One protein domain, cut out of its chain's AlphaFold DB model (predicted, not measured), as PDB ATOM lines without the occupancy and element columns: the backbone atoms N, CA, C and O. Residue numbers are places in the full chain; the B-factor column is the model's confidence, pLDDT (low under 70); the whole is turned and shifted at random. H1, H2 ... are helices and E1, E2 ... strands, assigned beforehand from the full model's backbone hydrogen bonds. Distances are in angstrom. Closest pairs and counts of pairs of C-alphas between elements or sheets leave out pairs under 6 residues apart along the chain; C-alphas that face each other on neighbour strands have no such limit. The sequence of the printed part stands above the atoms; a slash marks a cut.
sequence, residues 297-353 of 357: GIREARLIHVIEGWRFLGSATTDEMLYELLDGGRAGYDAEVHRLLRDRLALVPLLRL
ATOM      1  N   GLY A 297     133.560 130.959 180.881       94.12
ATOM      2  CA  GLY A 297     133.518 131.827 179.712       94.12
ATOM      3  C   GLY A 297     133.639 133.296 180.103       94.12
ATOM      4  O   GLY A 297     132.897 133.763 180.964       94.12
ATOM      5  N   ILE A 298     134.523 134.040 179.445       94.94
ATOM      6  CA  ILE A 298     134.556 135.507 179.497       94.94
ATOM      7  C   ILE A 298     133.848 136.023 178.247       94.94
ATOM      8  O   ILE A 298     134.254 135.685 177.137       94.94
ATOM      9  N   ARG A 299     132.791 136.821 178.413       95.06
ATOM     10  CA  ARG A 299     132.038 137.384 177.285       95.06
ATOM     11  C   ARG A 299     132.579 138.763 176.914       95.06
ATOM     12  O   ARG A 299     132.526 139.673 177.736       95.06
ATOM     13  N   GLU A 300     133.029 138.923 175.673       93.81
ATOM     14  CA  GLU A 300     133.394 140.215 175.081       93.81
ATOM     15  C   GLU A 300     132.659 140.378 173.742       93.81
ATOM     16  O   GLU A 300     132.827 139.590 172.808       93.81
ATOM     17  N   ALA A 301     131.774 141.377 173.669       90.38
ATOM     18  CA  ALA A 301     130.815 141.543 172.576       90.38
ATOM     19  C   ALA A 301     130.042 140.234 172.280       90.38
ATOM     20  O   ALA A 301     129.364 139.686 173.154       90.38
ATOM     21  N   ARG A 302     130.139 139.729 171.045       90.94
ATOM     22  CA  ARG A 302     129.503 138.480 170.593       90.94
ATOM     23  C   ARG A 302     130.337 137.222 170.852       90.94
ATOM     24  O   ARG A 302     129.876 136.134 170.525       90.94
ATOM     25  N   LEU A 303     131.552 137.355 171.385       94.44
ATOM     26  CA  LEU A 303     132.457 136.233 171.618       94.44
ATOM     27  C   LEU A 303     132.410 135.767 173.073       94.44
ATOM     28  O   LEU A 303     132.274 136.559 174.007       94.44
ATOM     29  N   ILE A 304     132.573 134.459 173.258       95.94
ATOM     30  CA  ILE A 304     132.832 133.832 174.554       95.94
ATOM     31  C   ILE A 304     134.229 133.222 174.507       95.94
ATOM     32  O   ILE A 304     134.476 132.281 173.753       95.94
ATOM     33  N   HIS A 305     135.144 133.741 175.319       95.62
ATOM     34  CA  HIS A 305     136.483 133.194 175.508       95.62
ATOM     35  C   HIS A 305     136.435 132.113 176.586       95.62
ATOM     36  O   HIS A 305     136.122 132.410 177.736       95.62
ATOM     37  N   VAL A 306     136.733 130.869 176.222       95.00
ATOM     38  CA  VAL A 306     136.619 129.702 177.105       95.00
ATOM     39  C   VAL A 306     137.961 129.427 177.777       95.00
ATOM     40  O   VAL A 306     138.986 129.290 177.100       95.00
ATOM     41  N   ILE A 307     137.958 129.335 179.107       93.31
ATOM     42  CA  ILE A 307     139.136 129.058 179.932       93.31
ATOM     43  C   ILE A 307     138.834 127.923 180.907       93.31
ATOM     44  O   ILE A 307     137.815 127.938 181.591       93.31
ATOM     45  N   GLU A 308     139.749 126.968 181.025       91.31
ATOM     46  CA  GLU A 308     139.690 125.900 182.027       91.31
ATOM     47  C   GLU A 308     141.097 125.612 182.547       91.31
ATOM     48  O   GLU A 308     142.043 125.556 181.763       91.31
ATOM     49  N   GLY A 309     141.268 125.452 183.863       89.00
ATOM     50  CA  GLY A 309     142.554 125.040 184.438       89.00
ATOM     51  C   GLY A 309     143.726 125.967 184.094       89.00
ATOM     52  O   GLY A 309     144.827 125.491 183.821       89.00
ATOM     53  N   TRP A 310     143.486 127.284 184.055       90.69
ATOM     54  CA  TRP A 310     144.446 128.295 183.588       90.69
ATOM     55  C   TRP A 310     144.910 128.126 182.137       90.69
ATOM     56  O   TRP A 310     145.993 128.579 181.777       90.69
ATOM     57  N   ARG A 311     144.092 127.514 181.281       89.62
ATOM     58  CA  ARG A 311     144.354 127.365 179.850       89.62
ATOM     59  C   ARG A 311     143.253 128.027 179.041       89.62
ATOM     60  O   ARG A 311     142.074 127.850 179.316       89.62
ATOM     61  N   PHE A 312     143.649 128.752 178.005       93.19
ATOM     62  CA  PHE A 312     142.722 129.301 177.026       93.19
ATOM     63  C   PHE A 312     142.363 128.229 175.988       93.19
ATOM     64  O   PHE A 312     143.232 127.831 175.205       93.19
ATOM     65  N   LEU A 313     141.108 127.772 175.979       92.56
ATOM     66  CA  LEU A 313     140.610 126.730 175.071       92.56
ATOM     67  C   LEU A 313     140.251 127.309 173.705       92.56
ATOM     68  O   LEU A 313     140.671 126.785 172.679       92.56
ATOM     69  N   GLY A 314     139.646 128.494 173.658       93.31
ATOM     70  CA  GLY A 314     139.376 129.196 172.406       93.31
ATOM     71  C   GLY A 314     138.299 130.246 172.551       93.31
ATOM     72  O   GLY A 314     137.962 130.660 173.657       93.31
ATOM     73  N   SER A 315     137.792 130.731 171.424       95.50
ATOM     74  CA  SER A 315     136.681 131.682 171.405       95.50
ATOM     75  C   SER A 315     135.571 131.163 170.525       95.50
ATOM     76  O   SER A 315     135.843 130.718 169.415       95.50
ATOM     77  N   ALA A 316     134.349 131.243 171.028       94.56
ATOM     78  CA  ALA A 316     133.156 130.808 170.330       94.56
ATOM     79  C   ALA A 316     132.263 132.009 170.015       94.56
ATOM     80  O   ALA A 316     132.061 132.881 170.864       94.56
ATOM     81  N   THR A 317     131.730 132.036 168.795       93.88
ATOM     82  CA  THR A 317     130.647 132.946 168.379       93.88
ATOM     83  C   THR A 317     129.303 132.237 168.250       93.88
ATOM     84  O   THR A 317     128.282 132.903 168.104       93.88
ATOM     85  N   THR A 318     129.299 130.903 168.283       92.94
ATOM     86  CA  THR A 318     128.115 130.044 168.193       92.94
ATOM     87  C   THR A 318     128.164 128.980 169.286       92.94
ATOM     88  O   THR A 318     129.237 128.670 169.811       92.94
ATOM     89  N   ASP A 319     127.008 128.410 169.621       91.31
ATOM     90  CA  ASP A 319     126.924 127.333 170.614       91.31
ATOM     91  C   ASP A 319     127.655 126.067 170.143       91.31
ATOM     92  O   ASP A 319     128.300 125.401 170.942       91.31
ATOM     93  N   GLU A 320     127.635 125.771 168.843       91.69
ATOM     94  CA  GLU A 320     128.375 124.648 168.252       91.69
ATOM     95  C   GLU A 320     129.884 124.757 168.514       91.69
ATOM     96  O   GLU A 320     130.469 123.859 169.116       91.69
ATOM     97  N   MET A 321     130.495 125.908 168.199       92.62
ATOM     98  CA  MET A 321     131.908 126.164 168.508       92.62
ATOM     99  C   MET A 321     132.183 126.084 170.012       92.62
ATOM    100  O   MET A 321     133.254 125.658 170.437       92.62
ATOM    101  N   LEU A 322     131.239 126.542 170.837       92.19
ATOM    102  CA  LEU A 322     131.374 126.477 172.286       92.19
ATOM    103  C   LEU A 322     131.453 125.021 172.759       92.19
ATOM    104  O   LEU A 322     132.328 124.713 173.564       92.19
ATOM    105  N   TYR A 323     130.597 124.134 172.247       90.44
ATOM    106  CA  TYR A 323     130.635 122.710 172.580       90.44
ATOM    107  C   TYR A 323     131.916 122.035 172.082       90.44
ATOM    108  O   TYR A 323     132.570 121.356 172.868       90.44
ATOM    109  N   GLU A 324     132.361 122.316 170.853       90.75
ATOM    110  CA  GLU A 324     133.637 121.796 170.332       90.75
ATOM    111  C   GLU A 324     134.830 122.152 171.235       90.75
ATOM    112  O   GLU A 324     135.702 121.322 171.501       90.75
ATOM    113  N   LEU A 325     134.868 123.388 171.747       91.00
ATOM    114  CA  LEU A 325     135.916 123.831 172.667       91.00
ATOM    115  C   LEU A 325     135.865 123.116 174.022       91.00
ATOM    116  O   LEU A 325     136.909 122.956 174.653       91.00
ATOM    117  N   LEU A 326     134.672 122.737 174.483       89.25
ATOM    118  CA  LEU A 326     134.460 122.061 175.765       89.25
ATOM    119  C   LEU A 326     134.750 120.557 175.685       89.25
ATOM    120  O   LEU A 326     135.216 119.986 176.673       89.25
ATOM    121  N   ASP A 327     134.514 119.952 174.523       86.25
ATOM    122  CA  ASP A 327     134.768 118.533 174.256       86.25
ATOM    123  C   ASP A 327     136.226 118.266 173.837       86.25
ATOM    124  O   ASP A 327     136.716 117.135 173.903       86.25
ATOM    125  N   GLY A 328     136.955 119.313 173.438       76.31
ATOM    126  CA  GLY A 328     138.369 119.247 173.086       76.31
ATOM    127  C   GLY A 328     139.272 118.736 174.223       76.31
ATOM    128  O   GLY A 328     139.098 119.047 175.401       76.31
ATOM    129  N   GLY A 329     140.301 117.960 173.860       62.72
ATOM    130  CA  GLY A 329     141.241 117.359 174.811       62.72
ATOM    131  C   GLY A 329     141.944 118.370 175.734       62.72
ATOM    132  O   GLY A 329     142.492 119.386 175.298       62.72
ATOM    133  N   ARG A 330     141.984 118.055 177.035       67.88
ATOM    134  CA  ARG A 330     142.559 118.905 178.090       67.88
ATOM    135  C   ARG A 330     144.062 118.667 178.243       67.88
ATOM    136  O   ARG A 330     144.476 117.716 178.899       67.88
ATOM    137  N   ALA A 331     144.898 119.540 177.683       55.09
ATOM    138  CA  ALA A 331     146.353 119.424 177.832       55.09
ATOM    139  C   ALA A 331     146.964 120.583 178.640       55.09
ATOM    140  O   ALA A 331     147.263 121.635 178.086       55.09
ATOM    141  N   GLY A 332     147.224 120.346 179.929       73.25
ATOM    142  CA  GLY A 332     148.242 121.040 180.735       73.25
ATOM    143  C   GLY A 332     148.004 122.513 181.116       73.25
ATOM    144  O   GLY A 332     147.308 123.271 180.445       73.25
ATOM    145  N   TYR A 333     148.651 122.920 182.209       84.44
ATOM    146  CA  TYR A 333     148.675 124.288 182.738       84.44
ATOM    147  C   TYR A 333     149.442 125.256 181.815       84.44
ATOM    148  O   TYR A 333     150.567 124.958 181.410       84.44
ATOM    149  N   ASP A 334     148.873 126.436 181.535       86.62
ATOM    150  CA  ASP A 334     149.530 127.518 180.786       86.62
ATOM    151  C   ASP A 334     149.905 128.673 181.735       86.62
ATOM    152  O   ASP A 334     149.069 129.466 182.175       86.62
ATOM    153  N   ALA A 335     151.198 128.775 182.058       85.31
ATOM    154  CA  ALA A 335     151.719 129.787 182.980       85.31
ATOM    155  C   ALA A 335     151.483 131.226 182.498       85.31
ATOM    156  O   ALA A 335     151.358 132.141 183.316       85.31
ATOM    157  N   GLU A 336     151.436 131.436 181.182       86.00
ATOM    158  CA  GLU A 336     151.252 132.756 180.597       86.00
ATOM    159  C   GLU A 336     149.791 133.184 180.688       86.00
ATOM    160  O   GLU A 336     149.512 134.312 181.093       86.00
ATOM    161  N   VAL A 337     148.860 132.271 180.395       88.81
ATOM    162  CA  VAL A 337     147.422 132.501 180.598       88.81
ATOM    163  C   VAL A 337     147.121 132.728 182.077       88.81
ATOM    164  O   VAL A 337     146.414 133.683 182.397       88.81
ATOM    165  N   HIS A 338     147.715 131.947 182.986       89.44
ATOM    166  CA  HIS A 338     147.587 132.202 184.419       89.44
ATOM    167  C   HIS A 338     148.036 133.622 184.777       89.44
ATOM    168  O   HIS A 338     147.262 134.396 185.335       89.44
ATOM    169  N   ARG A 339     149.252 134.016 184.391       87.62
ATOM    170  CA  ARG A 339     149.774 135.366 184.648       87.62
ATOM    171  C   ARG A 339     148.886 136.464 184.049       87.62
ATOM    172  O   ARG A 339     148.747 137.526 184.648       87.62
ATOM    173  N   LEU A 340     148.307 136.232 182.871       88.62
ATOM    174  CA  LEU A 340     147.403 137.181 182.220       88.62
ATOM    175  C   LEU A 340     146.061 137.303 182.947       88.62
ATOM    176  O   LEU A 340     145.481 138.387 182.942       88.62
ATOM    177  N   LEU A 341     145.552 136.228 183.539       90.19
ATOM    178  CA  LEU A 341     144.175 136.172 184.019       90.19
ATOM    179  C   LEU A 341     144.021 136.204 185.538       90.19
ATOM    180  O   LEU A 341     142.953 136.600 185.994       90.19
ATOM    181  N   ARG A 342     145.049 135.845 186.317       86.31
ATOM    182  CA  ARG A 342     144.964 135.676 187.780       86.31
ATOM    183  C   ARG A 342     144.261 136.831 188.481       86.31
ATOM    184  O   ARG A 342     143.292 136.624 189.200       86.31
ATOM    185  N   ASP A 343     144.716 138.046 188.201       82.94
ATOM    186  CA  ASP A 343     144.224 139.251 188.872       82.94
ATOM    187  C   ASP A 343     143.015 139.866 188.128       82.94
ATOM    188  O   ASP A 343     142.422 140.836 188.590       82.94
ATOM    189  N   ARG A 344     142.641 139.313 186.962       87.31
ATOM    190  CA  ARG A 344     141.565 139.821 186.091       87.31
ATOM    191  C   ARG A 344     140.277 139.012 186.182       87.31
ATOM    192  O   ARG A 344     139.210 139.599 186.058       87.31
ATOM    193  N   LEU A 345     140.353 137.697 186.402       84.38
ATOM    194  CA  LEU A 345     139.176 136.816 186.433       84.38
ATOM    195  C   LEU A 345     138.177 137.207 187.523       84.38
ATOM    196  O   LEU A 345     136.978 137.127 187.297       84.38
ATOM    197  N   ALA A 346     138.660 137.687 188.671       82.56
ATOM    198  CA  ALA A 346     137.801 138.167 189.753       82.56
ATOM    199  C   ALA A 346     137.085 139.494 189.431       82.56
ATOM    200  O   ALA A 346     136.136 139.858 190.118       82.56
ATOM    201  N   LEU A 347     137.543 140.227 188.409       85.81
ATOM    202  CA  LEU A 347     137.045 141.558 188.053       85.81
ATOM    203  C   LEU A 347     136.075 141.543 186.867       85.81
ATOM    204  O   LEU A 347     135.542 142.593 186.511       85.81
ATOM    205  N   VAL A 348     135.857 140.385 186.237       87.69
ATOM    206  CA  VAL A 348     134.995 140.260 185.057       87.69
ATOM    207  C   VAL A 348     133.839 139.294 185.305       87.69
ATOM    208  O   VAL A 348     134.022 138.287 185.988       87.69
ATOM    209  N   PRO A 349     132.643 139.556 184.747       87.81
ATOM    210  CA  PRO A 349     131.551 138.594 184.781       87.81
ATOM    211  C   PRO A 349     131.947 137.298 184.067       87.81
ATOM    212  O   PRO A 349     132.396 137.324 182.919       87.81
ATOM    213  N   LEU A 350     131.748 136.165 184.739       92.19
ATOM    214  CA  LEU A 350     132.064 134.840 184.210       92.19
ATOM    215  C   LEU A 350     130.792 134.048 183.925       92.19
ATOM    216  O   LEU A 350     129.883 133.972 184.753       92.19
ATOM    217  N   LEU A 351     130.763 133.400 182.766       91.88
ATOM    218  CA  LEU A 351     129.781 132.382 182.422       91.88
ATOM    219  C   LEU A 351     130.279 131.036 182.942       91.88
ATOM    220  O   LEU A 351     131.397 130.632 182.633       91.88
ATOM    221  N   ARG A 352     129.456 130.317 183.705       90.75
ATOM    222  CA  ARG A 352     129.745 128.914 184.027       90.75
ATOM    223  C   ARG A 352     129.360 128.060 182.830       90.75
ATOM    224  O   ARG A 352     128.205 128.089 182.414       90.75
ATOM    225  N   LEU A 353     130.320 127.319 182.294       89.25
ATOM    226  CA  LEU A 353     130.117 126.470 181.128       89.25
ATOM    227  C   LEU A 353     130.040 125.010 181.571       89.25
ATOM    228  O   LEU A 353     130.620 124.620 182.584       89.25
TER     229      LEU A 353
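AT A GLANCE: This is residues 297 to 353 of the 357 residues of the protein "DNA-directed DNA polymerase" of Pigmentiphaga sp. NML080357 (UniProt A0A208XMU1). A strongly twisted antiparallel sheet of four strands, E3, E2, E1 and E4 in order across it, stands as a wall with the helix H1 over one face, running along the edge strand E3, and with no named helix over the other face. After H1 the rest swings round in a wide loop: it passes through a second short helix, H2, which only grazes the sheet near Arg 311 of E3, and comes back to add E4 beside E1. The printed part has 57 residues with two named helices and four named strands, in the order E1, E2, E3, H1, H2, E4, and its class is mixed, helices and strands. It is compact, with a radius of gyration of the C-alphas of 11.1 A, and spans 29 by 26 by 15 A.

HOW THE PARTS SIT: The sheet has E2, residues 303 to 308, and E1, residues 297 to 300, as its inner strands, and E3, residues 311 to 316, and E4, residues 350 to 352, as its edge strands. E1, E2 and E3 form a meander, each strand the antiparallel neighbour of the one before. E2 and E3 are a hairpin, their directions at 156 degrees; N 306 and O 314 are 2.9 A apart and N 313 and O 306 are 2.8 A apart, both within hydrogen-bond range. E1 and E2 are also a hairpin, at 152 degrees, with N 305 and O 298 within hydrogen-bond range at 2.8 A. E4 is the antiparallel neighbour of E1, at 139 degrees, and here N 297 and O 351 as well as N 351 and O 297 are within hydrogen-bond range, each at 2.8 A. E3 and E4 are apart. From edge to edge the strands' lines turn by 92 degrees; the sheet is only just strongly twisted, its C-alphas lying up to 4.3 A off their best plane. H1, residues 319 to 327, is on the sheet at a height over the sheet of 8.9 A. It lies over E3, and E2 is only just not under it, with 2 of H1's 9 C-alphas falling on E2 and 7 on E3. On the local plane its line and that of E3 stand at 10 degrees, along the strands. The closest C-alphas of E3 and H1 are those of Ala 316 and Leu 322, 5.1 A apart. H2, residues 335 to 341, only grazes the sheet; its closest C-alpha to E3 is that of Val 337, 6.0 A from that of Arg 311. H1 and H2 are apart. In H1 and H2 every O i to N i+4 pair is within hydrogen-bond range.

IN THESE COORDINATES: E2 is 16.4 A long from first to last C-alpha and E3 is 15.1 A. E1 measures 9.6 A and begins at C-alpha 297, (133.518, 131.827, 179.712). H1 measures 12.3 A and begins at C-alpha 319, (126.924, 127.333, 170.614). H2 measures 9.9 A, and E4 measures 6.4 A and ends at C-alpha 352, (129.745, 128.914, 184.027).

THE WHOLE: The two C-alphas farthest apart are those of Glu 320 and Asp 343, at 29.8 A, while those of the first and last printed residues, Gly 297 and Leu 353, are 6.5 A apart. The printed part has no cut. The links E1 to E2, E2 to E3 and E3 to H1 are tight, with 2 residues each; H1 to H2, with 7, and H2 to E4, with 8, are short, and no link is long. The mean pLDDT of the printed part is 88.4, and residues 329 to 331, between H1 and H2, are under 70.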